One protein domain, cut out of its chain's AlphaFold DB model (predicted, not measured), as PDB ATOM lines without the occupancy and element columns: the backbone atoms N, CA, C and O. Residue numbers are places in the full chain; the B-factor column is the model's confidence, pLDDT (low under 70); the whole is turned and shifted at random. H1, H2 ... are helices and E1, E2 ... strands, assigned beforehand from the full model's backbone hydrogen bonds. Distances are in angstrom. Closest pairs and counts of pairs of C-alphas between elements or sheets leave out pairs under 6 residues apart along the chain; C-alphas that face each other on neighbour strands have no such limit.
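AT A GLANCE: This is residues 203 to 268, 277 to 313 and 424 to 432 of the 589 residues of an uncharacterized protein of Lentzea albida (UniProt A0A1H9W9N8). Two antiparallel sheets make a sandwich: the curled sheet E1 - E8 - E7 - E4 - E5 over the smaller sheet E2 - E3 - E6, their strands nearly aligned. The tiny helix H1 lies away from both. The printed part has 112 residues, with one named helix and eight named strands in the order E1 E2 E3 E4 H1 E5 E6 E7 E8. It is mostly strand and compact, with a radius of gyration of the C-alphas of 13.9 A and spans of 42 by 33 by 23 A.

HOW THE PARTS SIT: The larger sheet, strongly twisted, holds E1, residues 209 to 213, E8, 424 to 431, E7, 305 to 311, E4, 247 to 252, and E5, 285 to 288. Within hydrogen-bond range are N 211 and O 429, 2.8 A, N 307 and O 426, 2.9 A, N 250 and O 308, 2.8 A, and N 249 and O 286, 2.8 A. The other sheet holds E2, residues 224 to 231, E3, 234 to 241, and E6, 293 to 299. E2 and E3 form a hairpin, with N 227 and O 238 2.8 A apart; between E3 and E6, N 237 and O 296 are 2.8 A apart. The facing parts of the sheets are 8.6 A centre to centre, their strands at 13 degrees. H1, residues 265 to 268, is not on either sheet; it is too short for an O i to N i+4 pair, and its one O i to N i+3 pair is within range.

IN THESE COORDINATES: E8 is 22.9 A long, E2 and E3 22.5 A each, E7 20.6 A and E6 20.1 A. E1 begins at C-alpha 209 (-17.196, 5.018, 12.201); E8 ends at C-alpha 431 (-17.973, 8.712, 8.553).

THE WHOLE: The C-alphas farthest apart, Ala 266 and Gly 432, are 43.2 A apart. Cuts leave gaps of 14.2 A between C-alphas 268 and 277 and 15.2 A between C-alphas 313 and 424. The link E4 to H1 is long. Confidence is under 70 at 14 residues, among them 277 to 283.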
ATOM      1  N   THR A 203     -17.254   2.509  16.498       86.00
ATOM      2  CA  THR A 203     -18.266   2.257  15.460       86.00
ATOM      3  C   THR A 203     -19.638   2.174  16.114       86.00
ATOM      4  O   THR A 203     -19.829   1.411  17.057       86.00
ATOM      5  N   ASP A 204     -20.571   2.986  15.635       78.81
ATOM      6  CA  ASP A 204     -21.982   2.957  16.018       78.81
ATOM      7  C   ASP A 204     -22.668   1.690  15.465       78.81
ATOM      8  O   ASP A 204     -22.258   1.201  14.407       78.81
ATOM      9  N   PRO A 205     -23.745   1.166  16.082       73.12
ATOM     10  CA  PRO A 205     -24.512   0.053  15.518       73.12
ATOM     11  C   PRO A 205     -25.043   0.271  14.089       73.12
ATOM     12  O   PRO A 205     -25.285  -0.708  13.387       73.12
ATOM     13  N   SER A 206     -25.193   1.517  13.617       67.25
ATOM     14  CA  SER A 206     -25.514   1.818  12.207       67.25
ATOM     15  C   SER A 206     -24.357   1.562  11.226       67.25
ATOM     16  O   SER A 206     -24.544   1.609  10.008       67.25
ATOM     17  N   GLY A 207     -23.156   1.287  11.739       73.25
ATOM     18  CA  GLY A 207     -21.921   1.169  10.973       73.25
ATOM     19  C   GLY A 207     -21.199   2.500  10.746       73.25
ATOM     20  O   GLY A 207     -20.199   2.516  10.032       73.25
ATOM     21  N   MET A 208     -21.670   3.606  11.335       77.88
ATOM     22  CA  MET A 208     -20.929   4.869  11.343       77.88
ATOM     23  C   MET A 208     -19.647   4.725  12.167       77.88
ATOM     24  O   MET A 208     -19.692   4.392  13.350       77.88
ATOM     25  N   LYS A 209     -18.504   5.007  11.549       87.12
ATOM     26  CA  LYS A 209     -17.196   5.018  12.201       87.12
ATOM     27  C   LYS A 209     -16.885   6.423  12.701       87.12
ATOM     28  O   LYS A 209     -16.879   7.369  11.921       87.12
ATOM     29  N   ILE A 210     -16.588   6.548  13.986       90.00
ATOM     30  CA  ILE A 210     -16.161   7.788  14.622       90.00
ATOM     31  C   ILE A 210     -14.649   7.751  14.807       90.00
ATOM     32  O   ILE A 210     -14.101   6.811  15.384       90.00
ATOM     33  N   THR A 211     -13.979   8.787  14.323       91.25
ATOM     34  CA  THR A 211     -12.529   8.967  14.416       91.25
ATOM     35  C   THR A 211     -12.192  10.187  15.265       91.25
ATOM     36  O   THR A 211     -12.995  11.110  15.391       91.25
ATOM     37  N   MET A 212     -11.002  10.157  15.864       92.56
ATOM     38  CA  MET A 212     -10.431  11.251  16.642       92.56
ATOM     39  C   MET A 212      -9.187  11.766  15.929       92.56
ATOM     40  O   MET A 212      -8.302  10.974  15.613       92.56
ATOM     41  N   ASP A 213      -9.101  13.074  15.749       88.75
ATOM     42  CA  ASP A 213      -7.920  13.768  15.232       88.75
ATOM     43  C   ASP A 213      -7.570  14.959  16.141       88.75
ATOM     44  O   ASP A 213      -8.341  15.302  17.037       88.75
ATOM     45  N   GLY A 214      -6.413  15.584  15.947       86.88
ATOM     46  CA  GLY A 214      -5.988  16.782  16.663       86.88
ATOM     47  C   GLY A 214      -4.630  16.659  17.354       86.88
ATOM     48  O   GLY A 214      -3.979  15.610  17.372       86.88
ATOM     49  N   ASP A 215      -4.198  17.772  17.941       85.31
ATOM     50  CA  ASP A 215      -2.863  17.938  18.525       85.31
ATOM     51  C   ASP A 215      -2.655  17.157  19.837       85.31
ATOM     52  O   ASP A 215      -1.510  16.960  20.247       85.31
ATOM     53  N   TYR A 216      -3.722  16.605  20.437       83.44
ATOM     54  CA  TYR A 216      -3.632  15.744  21.624       83.44
ATOM     55  C   TYR A 216      -2.675  14.557  21.413       83.44
ATOM     56  O   TYR A 216      -2.058  14.077  22.363       83.44
ATOM     57  N   SER A 217      -2.556  14.095  20.165       76.94
ATOM     58  CA  SER A 217      -1.750  12.942  19.758       76.94
ATOM     59  C   SER A 217      -0.408  13.310  19.112       76.94
ATOM     60  O   SER A 217       0.414  12.427  18.879       76.94
ATOM     61  N   ALA A 218      -0.161  14.599  18.844       70.56
ATOM     62  CA  ALA A 218       1.043  15.067  18.151       70.56
ATOM     63  C   ALA A 218       2.296  15.063  19.046       70.56
ATOM     64  O   ALA A 218       3.424  15.021  18.552       70.56
ATOM     65  N   SER A 219       2.112  15.100  20.369       67.75
ATOM     66  CA  SER A 219       3.199  15.001  21.344       67.75
ATOM     67  C   SER A 219       3.624  13.546  21.561       67.75
ATOM     68  O   SER A 219       2.786  12.661  21.717       67.75
ATOM     69  N   ALA A 220       4.934  13.306  21.704       71.06
ATOM     70  CA  ALA A 220       5.469  12.015  22.155       71.06
ATOM     71  C   ALA A 220       4.971  11.617  23.564       71.06
ATOM     72  O   ALA A 220       5.018  10.444  23.931       71.06
ATOM     73  N   LYS A 221       4.478  12.593  24.341       76.44
ATOM     74  CA  LYS A 221       3.803  12.414  25.630       76.44
ATOM     75  C   LYS A 221       2.458  13.167  25.606       76.44
ATOM     76  O   LYS A 221       2.430  14.356  25.932       76.44
ATOM     77  N   PRO A 222       1.360  12.527  25.176       86.62
ATOM     78  CA  PRO A 222       0.017  13.107  25.219       86.62
ATOM     79  C   PRO A 222      -0.373  13.518  26.638       86.62
ATOM     80  O   PRO A 222      -0.134  12.766  27.577       86.62
ATOM     81  N   VAL A 223      -0.991  14.689  26.803       87.62
ATOM     82  CA  VAL A 223      -1.442  15.191  28.120       87.62
ATOM     83  C   VAL A 223      -2.766  14.569  28.574       87.62
ATOM     84  O   VAL A 223      -3.125  14.648  29.748       87.62
ATOM     85  N   VAL A 224      -3.481  13.927  27.647       92.56
ATOM     86  CA  VAL A 224      -4.752  13.235  27.874       92.56
ATOM     87  C   VAL A 224      -4.846  11.981  27.011       92.56
ATOM     88  O   VAL A 224      -4.309  11.928  25.902       92.56
ATOM     89  N   TRP A 225      -5.587  10.990  27.499       93.44
ATOM     90  CA  TRP A 225      -5.951   9.792  26.751       93.44
ATOM     91  C   TRP A 225      -7.454   9.803  26.449       93.44
ATOM     92  O   TRP A 225      -8.243   9.556  27.361       93.44
ATOM     93  N   PRO A 226      -7.879  10.093  25.206       95.62
ATOM     94  CA  PRO A 226      -9.292  10.082  24.861       95.62
ATOM     95  C   PRO A 226      -9.761   8.695  24.427       95.62
ATOM     96  O   PRO A 226      -9.144   8.040  23.583       95.62
ATOM     97  N   CYS A 227     -10.897   8.279  24.967       95.44
ATOM     98  CA  CYS A 227     -11.644   7.104  24.558       95.44
ATOM     99  C   CYS A 227     -13.033   7.514  24.086       95.44
ATOM    100  O   CYS A 227     -13.702   8.319  24.731       95.44
ATOM    101  N   VAL A 228     -13.485   6.930  22.979       95.56
ATOM    102  CA  VAL A 228     -14.824   7.174  22.439       95.56
ATOM    103  C   VAL A 228     -15.630   5.891  22.517       95.56
ATOM    104  O   VAL A 228     -15.174   4.827  22.104       95.56
ATOM    105  N   THR A 229     -16.848   6.000  23.031       93.88
ATOM    106  CA  THR A 229     -17.845   4.930  22.996       93.88
ATOM    107  C   THR A 229     -19.126   5.454  22.362       93.88
ATOM    108  O   THR A 229     -19.425   6.645  22.446       93.88
ATOM    109  N   VAL A 230     -19.871   4.580  21.684       90.50
ATOM    110  CA  VAL A 230     -21.133   4.946  21.031       90.50
ATOM    111  C   VAL A 230     -22.207   3.959  21.436       90.50
ATOM    112  O   VAL A 230     -22.045   2.754  21.249       90.50
ATOM    113  N   GLN A 231     -23.290   4.467  22.014       85.75
ATOM    114  CA  GLN A 231     -24.435   3.674  22.445       85.75
ATOM    115  C   GLN A 231     -25.719   4.486  22.278       85.75
ATOM    116  O   GLN A 231     -25.781   5.654  22.654       85.75
ATOM    117  N   ASN A 232     -26.771   3.859  21.744       81.75
ATOM    118  CA  ASN A 232     -28.113   4.449  21.647       81.75
ATOM    119  C   ASN A 232     -28.143   5.837  20.967       81.75
ATOM    120  O   ASN A 232     -28.820   6.749  21.439       81.75
ATOM    121  N   GLY A 233     -27.376   6.023  19.883       77.94
ATOM    122  CA  GLY A 233     -27.298   7.301  19.159       77.94
ATOM    123  C   GLY A 233     -26.593   8.427  19.926       77.94
ATOM    124  O   GLY A 233     -26.651   9.589  19.513       77.94
ATOM    125  N   ARG A 234     -25.921   8.101  21.036       88.81
ATOM    126  CA  ARG A 234     -25.080   9.011  21.814       88.81
ATOM    127  C   ARG A 234     -23.630   8.551  21.755       88.81
ATOM    128  O   ARG A 234     -23.336   7.365  21.875       88.81
ATOM    129  N   MET A 235     -22.734   9.508  21.574       92.00
ATOM    130  CA  MET A 235     -21.294   9.321  21.635       92.00
ATOM    131  C   MET A 235     -20.793   9.871  22.969       92.00
ATOM    132  O   MET A 235     -21.024  11.039  23.268       92.00
ATOM    133  N   THR A 236     -20.073   9.066  23.741       94.88
ATOM    134  CA  THR A 236     -19.405   9.503  24.971       94.88
ATOM    135  C   THR A 236     -17.905   9.541  24.739       94.88
ATOM    136  O   THR A 236     -17.303   8.541  24.346       94.88
ATOM    137  N   VAL A 237     -17.308  10.702  24.990       95.44
ATOM    138  CA  VAL A 237     -15.865  10.925  24.985       95.44
ATOM    139  C   VAL A 237     -15.389  10.992  26.425       95.44
ATOM    140  O   VAL A 237     -15.703  11.933  27.152       95.44
ATOM    141  N   GLU A 238     -14.642   9.974  26.830       95.44
ATOM    142  CA  GLU A 238     -13.972   9.902  28.119       95.44
ATOM    143  C   GLU A 238     -12.520  10.341  27.957       95.44
ATOM    144  O   GLU A 238     -11.768   9.764  27.174       95.44
ATOM    145  N   LEU A 239     -12.123  11.368  28.699       95.31
ATOM    146  CA  LEU A 239     -10.743  11.807  28.804       95.31
ATOM    147  C   LEU A 239     -10.157  11.274  30.101       95.31
ATOM    148  O   LEU A 239     -10.666  11.586  31.173       95.31
ATOM    149  N   THR A 240      -9.063  10.527  30.015       92.50
ATOM    150  CA  THR A 240      -8.234  10.197  31.179       92.50
ATOM    151  C   THR A 240      -7.047  11.153  31.240       92.50
ATOM    152  O   THR A 240      -6.345  11.330  30.241       92.50
ATOM    153  N   SER A 241      -6.816  11.775  32.397       89.56
ATOM    154  CA  SER A 241      -5.691  12.696  32.581       89.56
ATOM    155  C   SER A 241      -4.347  11.970  32.473       89.56
ATOM    156  O   SER A 241      -4.138  10.933  33.101       89.56
ATOM    157  N   ASN A 242      -3.412  12.530  31.708       87.62
ATOM    158  CA  ASN A 242      -2.013  12.101  31.667       87.62
ATOM    159  C   ASN A 242      -1.075  13.285  31.930       87.62
ATOM    160  O   ASN A 242      -0.041  13.448  31.284       87.62
ATOM    161  N   SER A 243      -1.485  14.164  32.842       82.81
ATOM    162  CA  SER A 243      -0.817  15.430  33.111       82.81
ATOM    163  C   SER A 243      -0.818  15.755  34.610       82.81
ATOM    164  O   SER A 243      -1.828  15.514  35.273       82.81
ATOM    165  N   PRO A 244       0.266  16.369  35.135       75.81
ATOM    166  CA  PRO A 244       0.308  16.955  36.481       75.81
ATOM    167  C   PRO A 244      -0.532  18.214  36.637       75.81
ATOM    168  O   PRO A 244      -0.867  18.600  37.753       75.81
ATOM    169  N   LEU A 245      -0.875  18.858  35.530       82.38
ATOM    170  CA  LEU A 245      -1.657  20.082  35.533       82.38
ATOM    171  C   LEU A 245      -3.150  19.771  35.409       82.38
ATOM    172  O   LEU A 245      -3.502  18.860  34.650       82.38
ATOM    173  N   PRO A 246      -4.022  20.530  36.091       87.38
ATOM    174  CA  PRO A 246      -5.442  20.529  35.807       87.38
ATOM    175  C   PRO A 246      -5.727  21.241  34.484       87.38
ATOM    176  O   PRO A 246      -5.180  22.305  34.179       87.38
ATOM    177  N   TRP A 247      -6.625  20.648  33.709       91.50
ATOM    178  CA  TRP A 247      -7.065  21.144  32.416       91.50
ATOM    179  C   TRP A 247      -8.539  21.497  32.479       91.50
ATOM    180  O   TRP A 247      -9.387  20.651  32.757       91.50
ATOM    181  N   ARG A 248      -8.861  22.741  32.155       91.56
ATOM    182  CA  ARG A 248     -10.224  23.140  31.839       91.56
ATOM    183  C   ARG A 248     -10.571  22.622  30.454       91.56
ATOM    184  O   ARG A 248      -9.953  23.024  29.472       91.56
ATOM    185  N   VAL A 249     -11.569  21.756  30.378       93.62
ATOM    186  CA  VAL A 249     -12.000  21.102  29.144       93.62
ATOM    187  C   VAL A 249     -13.346  21.658  28.714       93.62
ATOM    188  O   VAL A 249     -14.233  21.858  29.538       93.62
ATOM    189  N   ARG A 250     -13.502  21.917  27.419       91.88
ATOM    190  CA  ARG A 250     -14.728  22.406  26.794       91.88
ATOM    191  C   ARG A 250     -15.101  21.527  25.618       91.88
ATOM    192  O   ARG A 250     -14.233  21.075  24.876       91.88
ATOM    193  N   ALA A 251     -16.398  21.356  25.415       92.19
ATOM    194  CA  ALA A 251     -16.949  20.609  24.297       92.19
ATOM    195  C   ALA A 251     -17.943  21.449  23.476       92.19
ATOM    196  O   ALA A 251     -18.729  22.215  24.033       92.19
ATOM    197  N   ALA A 252     -17.927  21.281  22.153       89.25
ATOM    198  CA  ALA A 252     -18.816  21.955  21.200       89.25
ATOM    199  C   ALA A 252     -19.296  20.972  20.105       89.25
ATOM    200  O   ALA A 252     -18.596  19.988  19.849       89.25
ATOM    201  N   PRO A 253     -20.458  21.200  19.451       78.62
ATOM    202  CA  PRO A 253     -21.370  22.345  19.609       78.62
ATOM    203  C   PRO A 253     -22.351  22.227  20.791       78.62
ATOM    204  O   PRO A 253     -22.807  23.236  21.318       78.62
ATOM    205  N   SER A 254     -22.689  21.013  21.230       77.94
ATOM    206  CA  SER A 254     -23.529  20.767  22.411       77.94
ATOM    207  C   SER A 254     -23.190  19.406  23.008       77.94
ATOM    208  O   SER A 254     -23.363  18.378  22.354       77.94
ATOM    209  N   ALA A 255     -22.707  19.413  24.247       87.25
ATOM    210  CA  ALA A 255     -22.366  18.217  25.000       87.25
ATOM    211  C   ALA A 255     -22.963  18.304  26.402       87.25
ATOM    212  O   ALA A 255     -23.085  19.386  26.974       87.25
ATOM    213  N   THR A 256     -23.305  17.153  26.963       89.00
ATOM    214  CA  THR A 256     -23.617  17.017  28.382       89.00
ATOM    215  C   THR A 256     -22.357  16.555  29.093       89.00
ATOM    216  O   THR A 256     -21.797  15.523  28.723       89.00
ATOM    217  N   LEU A 257     -21.900  17.310  30.088       88.69
ATOM    218  CA  LEU A 257     -20.862  16.837  30.990       88.69
ATOM    219  C   LEU A 257     -21.467  15.857  32.007       88.69
ATOM    220  O   LEU A 257     -22.470  16.172  32.645       88.69
ATOM    221  N   GLU A 258     -20.872  14.676  32.154       86.06
ATOM    222  CA  GLU A 258     -21.274  13.731  33.197       86.06
ATOM    223  C   GLU A 258     -20.581  14.071  34.525       86.06
ATOM    224  O   GLU A 258     -19.407  14.463  34.517       86.06
ATOM    225  N   PRO A 259     -21.264  13.910  35.675       77.69
ATOM    226  CA  PRO A 259     -20.654  14.132  36.978       77.69
ATOM    227  C   PRO A 259     -19.402  13.272  37.150       77.69
ATOM    228  O   PRO A 259     -19.441  12.049  37.000       77.69
ATOM    229  N   GLN A 260     -18.286  13.910  37.488       77.12
ATOM    230  CA  GLN A 260     -17.062  13.191  37.811       77.12
ATOM    231  C   GLN A 260     -17.225  12.496  39.162       77.12
ATOM    232  O   GLN A 260     -17.560  13.130  40.163       77.12
ATOM    233  N   GLY A 261     -16.972  11.188  39.197       65.50
ATOM    234  CA  GLY A 261     -16.843  10.466  40.457       65.50
ATOM    235  C   GLY A 261     -15.593  10.940  41.194       65.50
ATOM    236  O   GLY A 261     -14.503  10.951  40.616       65.50
ATOM    237  N   ALA A 262     -15.735  11.340  42.456       59.78
ATOM    238  CA  ALA A 262     -14.582  11.656  43.285       59.78
ATOM    239  C   ALA A 262     -13.817  10.370  43.634       59.78
ATOM    240  O   ALA A 262     -14.408   9.388  44.076       59.78
ATOM    241  N   ILE A 263     -12.502  10.391  43.418       63.47
ATOM    242  CA  ILE A 263     -11.602   9.255  43.680       63.47
ATOM    243  C   ILE A 263     -11.068   9.321  45.123       63.47
ATOM    244  O   ILE A 263     -10.800   8.288  45.729       63.47
ATOM    245  N   ASP A 264     -10.969  10.534  45.681       74.69
ATOM    246  CA  ASP A 264     -10.598  10.819  47.068       74.69
ATOM    247  C   ASP A 264     -11.185  12.181  47.532       74.69
ATOM    248  O   ASP A 264     -11.612  12.982  46.687       74.69
ATOM    249  N   PRO A 265     -11.233  12.464  48.853       68.94
ATOM    250  CA  PRO A 265     -11.835  13.686  49.401       68.94
ATOM    251  C   PRO A 265     -11.162  14.993  48.962       68.94
ATOM    252  O   PRO A 265     -11.843  16.000  48.779       68.94
ATOM    253  N   ALA A 266      -9.842  14.998  48.753       67.81
ATOM    254  CA  ALA A 266      -9.119  16.199  48.337       67.81
ATOM    255  C   ALA A 266      -9.490  16.581  46.899       67.81
ATOM    256  O   ALA A 266      -9.810  17.736  46.609       67.81
ATOM    257  N   LYS A 267      -9.558  15.591  46.006       76.94
ATOM    258  CA  LYS A 267     -10.061  15.774  44.640       76.94
ATOM    259  C   LYS A 267     -11.536  16.172  44.623       76.94
ATOM    260  O   LYS A 267     -11.917  17.016  43.814       76.94
ATOM    261  N   ALA A 268     -12.356  15.617  45.520       77.25
ATOM    262  CA  ALA A 268     -13.755  16.019  45.672       77.25
ATOM    263  C   ALA A 268     -13.883  17.508  46.028       77.25
ATOM    264  O   ALA A 268     -14.684  18.211  45.414       77.25
ATOM    265  N   LEU A 277     -17.735  27.793  41.621       68.12
ATOM    266  CA  LEU A 277     -17.234  28.983  40.921       68.12
ATOM    267  C   LEU A 277     -17.629  29.014  39.432       68.12
ATOM    268  O   LEU A 277     -17.821  30.080  38.846       68.12
ATOM    269  N   ALA A 278     -17.780  27.847  38.805       67.81
ATOM    270  CA  ALA A 278     -18.104  27.705  37.387       67.81
ATOM    271  C   ALA A 278     -19.612  27.765  37.074       67.81
ATOM    272  O   ALA A 278     -19.990  27.637  35.911       67.81
ATOM    273  N   THR A 279     -20.482  28.024  38.058       57.78
ATOM    274  CA  THR A 279     -21.959  28.032  37.925       57.78
ATOM    275  C   THR A 279     -22.530  28.932  36.816       57.78
ATOM    276  O   THR A 279     -23.652  28.709  36.367       57.78
ATOM    277  N   LYS A 280     -21.780  29.935  36.338       56.56
ATOM    278  CA  LYS A 280     -22.179  30.823  35.222       56.56
ATOM    279  C   LYS A 280     -21.696  30.363  33.842       56.56
ATOM    280  O   LYS A 280     -21.902  31.075  32.859       56.56
ATOM    281  N   ARG A 281     -21.004  29.228  33.750       61.50
ATOM    282  CA  ARG A 281     -20.386  28.747  32.509       61.50
ATOM    283  C   ARG A 281     -21.288  27.722  31.812       61.50
ATOM    284  O   ARG A 281     -22.027  27.006  32.482       61.50
ATOM    285  N   PRO A 282     -21.280  27.662  30.469       59.09
ATOM    286  CA  PRO A 282     -22.111  26.713  29.733       59.09
ATOM    287  C   PRO A 282     -21.818  25.265  30.162       59.09
ATOM    288  O   PRO A 282     -20.660  24.901  30.354       59.09
ATOM    289  N   TYR A 283     -22.869  24.438  30.254       57.84
ATOM    290  CA  TYR A 283     -22.894  23.047  30.760       57.84
ATOM    291  C   TYR A 283     -21.968  22.025  30.052       57.84
ATOM    292  O   TYR A 283     -22.045  20.826  30.318       57.84
ATOM    293  N   ALA A 284     -21.102  22.479  29.148       70.31
ATOM    294  CA  ALA A 284     -20.131  21.670  28.419       70.31
ATOM    295  C   ALA A 284     -18.675  21.955  28.836       70.31
ATOM    296  O   ALA A 284     -17.756  21.450  28.192       70.31
ATOM    297  N   GLU A 285     -18.453  22.767  29.877       85.56
ATOM    298  CA  GLU A 285     -17.135  22.992  30.476       85.56
ATOM    299  C   GLU A 285     -16.961  22.153  31.749       85.56
ATOM    300  O   GLU A 285     -17.806  22.196  32.638       85.56
ATOM    301  N   GLY A 286     -15.855  21.415  31.842       88.75
ATOM    302  CA  GLY A 286     -15.474  20.628  33.014       88.75
ATOM    303  C   GLY A 286     -13.997  20.789  33.364       88.75
ATOM    304  O   GLY A 286     -13.245  21.457  32.650       88.75
ATOM    305  N   LEU A 287     -13.576  20.165  34.462       90.38
ATOM    306  CA  LEU A 287     -12.192  20.197  34.925       90.38
ATOM    307  C   LEU A 287     -11.607  18.784  34.962       90.38
ATOM    308  O   LEU A 287     -12.062  17.916  35.700       90.38
ATOM    309  N   LEU A 288     -10.567  18.546  34.173       90.81
ATOM    310  CA  LEU A 288      -9.804  17.308  34.198       90.81
ATOM    311  C   LEU A 288      -8.583  17.498  35.099       90.81
ATOM    312  O   LEU A 288      -7.669  18.247  34.762       90.81
ATOM    313  N   ILE A 289      -8.569  16.824  36.245       87.00
ATOM    314  CA  ILE A 289      -7.490  16.914  37.233       87.00
ATOM    315  C   ILE A 289      -6.575  15.677  37.160       87.00
ATOM    316  O   ILE A 289      -6.970  14.643  36.614       87.00
ATOM    317  N   PRO A 290      -5.342  15.747  37.688       83.81
ATOM    318  CA  PRO A 290      -4.425  14.611  37.741       83.81
ATOM    319  C   PRO A 290      -5.051  13.311  38.266       83.81
ATOM    320  O   PRO A 290      -5.677  13.257  39.333       83.81
ATOM    321  N   GLY A 291      -4.864  12.236  37.499       79.31
ATOM    322  CA  GLY A 291      -5.360  10.905  37.838       79.31
ATOM    323  C   GLY A 291      -6.884  10.746  37.829       79.31
ATOM    324  O   GLY A 291      -7.366   9.764  38.388       79.31
ATOM    325  N   SER A 292      -7.650  11.690  37.269       85.25
ATOM    326  CA  SER A 292      -9.103  11.560  37.109       85.25
ATOM    327  C   SER A 292      -9.531  11.361  35.652       85.25
ATOM    328  O   SER A 292      -8.738  11.495  34.712       85.25
ATOM    329  N   GLY A 293     -10.806  11.005  35.486       89.81
ATOM    330  CA  GLY A 293     -11.496  10.971  34.204       89.81
ATOM    331  C   GLY A 293     -12.520  12.100  34.080       89.81
ATOM    332  O   GLY A 293     -13.063  12.573  35.081       89.81
ATOM    333  N   LEU A 294     -12.809  12.525  32.854       92.19
ATOM    334  CA  LEU A 294     -13.881  13.467  32.518       92.19
ATOM    335  C   LEU A 294     -14.672  12.911  31.334       92.19
ATOM    336  O   LEU A 294     -14.070  12.485  30.352       92.19
ATOM    337  N   LYS A 295     -16.005  12.920  31.404       94.25
ATOM    338  CA  LYS A 295     -16.869  12.358  30.358       94.25
ATOM    339  C   LYS A 295     -17.779  13.421  29.762       94.25
ATOM    340  O   LYS A 295     -18.562  14.047  30.473       94.25
ATOM    341  N   HIS A 296     -17.697  13.583  28.446       94.25
ATOM    342  CA  HIS A 296     -18.609  14.407  27.661       94.25
ATOM    343  C   HIS A 296     -19.454  13.529  26.751       94.25
ATOM    344  O   HIS A 296     -18.919  12.737  25.978       94.25
ATOM    345  N   THR A 297     -20.767  13.718  26.786       93.31
ATOM    346  CA  THR A 297     -21.702  12.954  25.966       93.31
ATOM    347  C   THR A 297     -22.388  13.855  24.943       93.31
ATOM    348  O   THR A 297     -22.996  14.869  25.286       93.31
ATOM    349  N   PHE A 298     -22.330  13.449  23.678       90.81
ATOM    350  CA  PHE A 298     -22.832  14.144  22.498       90.81
ATOM    351  C   PHE A 298     -23.932  13.313  21.823       90.81
ATOM    352  O   PHE A 298     -23.847  12.082  21.811       90.81
ATOM    353  N   PRO A 299     -24.950  13.931  21.206       87.12
ATOM    354  CA  PRO A 299     -25.724  13.260  20.166       87.12
ATOM    355  C   PRO A 299     -24.801  12.897  18.994       87.12
ATOM    356  O   PRO A 299     -24.021  13.733  18.558       87.12
ATOM    357  N   VAL A 300     -24.898  11.696  18.419       83.31
ATOM    358  CA  VAL A 300     -24.098  11.354  17.218       83.31
ATOM    359  C   VAL A 300     -24.419  12.299  16.047       83.31
ATOM    360  O   VAL A 300     -23.553  12.611  15.238       83.31
ATOM    361  N   SER A 301     -25.642  12.837  16.002       78.69
ATOM    362  CA  SER A 301     -26.074  13.835  15.018       78.69
ATOM    363  C   SER A 301     -25.420  15.213  15.163       78.69
ATOM    364  O   SER A 301     -25.680  16.069  14.326       78.69
ATOM    365  N   SER A 302     -24.646  15.473  16.225       83.50
ATOM    366  CA  SER A 302     -23.926  16.744  16.399       83.50
ATOM    367  C   SER A 302     -22.492  16.710  15.874       83.50
ATOM    368  O   SER A 302     -21.763  17.680  16.065       83.50
ATOM    369  N   LEU A 303     -22.080  15.612  15.229       85.25
ATOM    370  CA  LEU A 303     -20.813  15.547  14.509       85.25
ATOM    371  C   LEU A 303     -20.834  16.496  13.287       85.25
ATOM    372  O   LEU A 303     -21.873  16.597  12.633       85.25
ATOM    373  N   PRO A 304     -19.708  17.160  12.954       89.56
ATOM    374  CA  PRO A 304     -18.420  17.099  13.648       89.56
ATOM    375  C   PRO A 304     -18.449  17.822  15.004       89.56
ATOM    376  O   PRO A 304     -19.055  18.880  15.157       89.56
ATOM    377  N   ALA A 305     -17.764  17.245  15.991       91.31
ATOM    378  CA  ALA A 305     -17.695  17.776  17.351       91.31
ATOM    379  C   ALA A 305     -16.242  18.013  17.772       91.31
ATOM    380  O   ALA A 305     -15.313  17.421  17.224       91.31
ATOM    381  N   THR A 306     -16.030  18.877  18.760       93.69
ATOM    382  CA  THR A 306     -14.684  19.182  19.262       93.69
ATOM    383  C   THR A 306     -14.642  19.162  20.775       93.69
ATOM    384  O   THR A 306     -15.540  19.696  21.428       93.69
ATOM    385  N   VAL A 307     -13.562  18.606  21.318       94.88
ATOM    386  CA  VAL A 307     -13.192  18.698  22.729       94.88
ATOM    387  C   VAL A 307     -11.849  19.407  22.815       94.88
ATOM    388  O   VAL A 307     -10.875  18.972  22.207       94.88
ATOM    389  N   GLU A 308     -11.792  20.512  23.541       94.31
ATOM    390  CA  GLU A 308     -10.594  21.337  23.689       94.31
ATOM    391  C   GLU A 308     -10.253  21.478  25.166       94.31
ATOM    392  O   GLU A 308     -11.140  21.659  25.997       94.31
ATOM    393  N   GLY A 309      -8.972  21.400  25.503       93.06
ATOM    394  CA  GLY A 309      -8.486  21.619  26.857       93.06
ATOM    395  C   GLY A 309      -7.538  22.799  26.926       93.06
ATOM    396  O   GLY A 309      -6.786  23.052  25.989       93.06
ATOM    397  N   GLN A 310      -7.554  23.498  28.056       91.69
ATOM    398  CA  GLN A 310      -6.572  24.516  28.399       91.69
ATOM    399  C   GLN A 310      -6.102  24.334  29.843       91.69
ATOM    400  O   GLN A 310      -6.927  24.074  30.717       91.69
ATOM    401  N   VAL A 311      -4.809  24.504  30.113       87.75
ATOM    402  CA  VAL A 311      -4.284  24.515  31.490       87.75
ATOM    403  C   VAL A 311      -5.015  25.577  32.322       87.75
ATOM    404  O   VAL A 311      -5.124  26.733  31.907       87.75
ATOM    405  N   ASP A 312      -5.507  25.198  33.506       84.62
ATOM    406  CA  ASP A 312      -6.171  26.115  34.437       84.62
ATOM    407  C   ASP A 312      -5.258  26.424  35.634       84.62
ATOM    408  O   ASP A 312      -5.249  25.728  36.648       84.62
ATOM    409  N   VAL A 313      -4.449  27.478  35.489       76.50
ATOM    410  CA  VAL A 313      -3.442  27.885  36.487       76.50
ATOM    411  C   VAL A 313      -4.078  28.243  37.835       76.50
ATOM    412  O   VAL A 313      -3.506  27.953  38.882       76.50
ATOM    413  N   PHE A 424      -4.853  21.722  24.146       92.62
ATOM    414  CA  PHE A 424      -5.044  20.585  23.255       92.62
ATOM    415  C   PHE A 424      -6.433  20.642  22.620       92.62
ATOM    416  O   PHE A 424      -7.360  21.260  23.149       92.62
ATOM    417  N   LYS A 425      -6.587  19.937  21.508       93.88
ATOM    418  CA  LYS A 425      -7.794  19.786  20.720       93.88
ATOM    419  C   LYS A 425      -7.940  18.347  20.249       93.88
ATOM    420  O   LYS A 425      -6.997  17.711  19.782       93.88
ATOM    421  N   ILE A 426      -9.171  17.869  20.342       95.25
ATOM    422  CA  ILE A 426      -9.642  16.592  19.827       95.25
ATOM    423  C   ILE A 426     -10.823  16.906  18.910       95.25
ATOM    424  O   ILE A 426     -11.867  17.380  19.361       95.25
ATOM    425  N   ALA A 427     -10.653  16.674  17.616       93.88
ATOM    426  CA  ALA A 427     -11.707  16.730  16.617       93.88
ATOM    427  C   ALA A 427     -12.336  15.342  16.462       93.88
ATOM    428  O   ALA A 427     -11.633  14.349  16.284       93.88
ATOM    429  N   LEU A 428     -13.660  15.283  16.538       92.88
ATOM    430  CA  LEU A 428     -14.461  14.074  16.409       92.88
ATOM    431  C   LEU A 428     -15.197  14.132  15.078       92.88
ATOM    432  O   LEU A 428     -16.010  15.032  14.857       92.88
ATOM    433  N   ASN A 429     -14.931  13.154  14.220       90.12
ATOM    434  CA  ASN A 429     -15.520  13.068  12.889       90.12
ATOM    435  C   ASN A 429     -16.223  11.724  12.720       90.12
ATOM    436  O   ASN A 429     -15.641  10.678  13.019       90.12
ATOM    437  N   GLY A 430     -17.463  11.754  12.239       85.00
ATOM    438  CA  GLY A 430     -18.222  10.563  11.874       85.00
ATOM    439  C   GLY A 430     -18.182  10.358  10.371       85.00
ATOM    440  O   GLY A 430     -18.530  11.260   9.625       85.00
ATOM    441  N   THR A 431     -17.789   9.169   9.933       79.12
ATOM    442  CA  THR A 431     -17.973   8.712   8.553       79.12
ATOM    443  C   THR A 431     -19.010   7.602   8.584       79.12
ATOM    444  O   THR A 431     -18.793   6.578   9.243       79.12
ATOM    445  N   GLY A 432     -20.161   7.809   7.946       71.69
ATOM    446  CA  GLY A 432     -21.240   6.824   7.932       71.69
ATOM    447  C   GLY A 432     -20.840   5.529   7.215       71.69
ATOM    448  O   GLY A 432     -19.830   5.478   6.512       71.69
TER     449      GLY A 432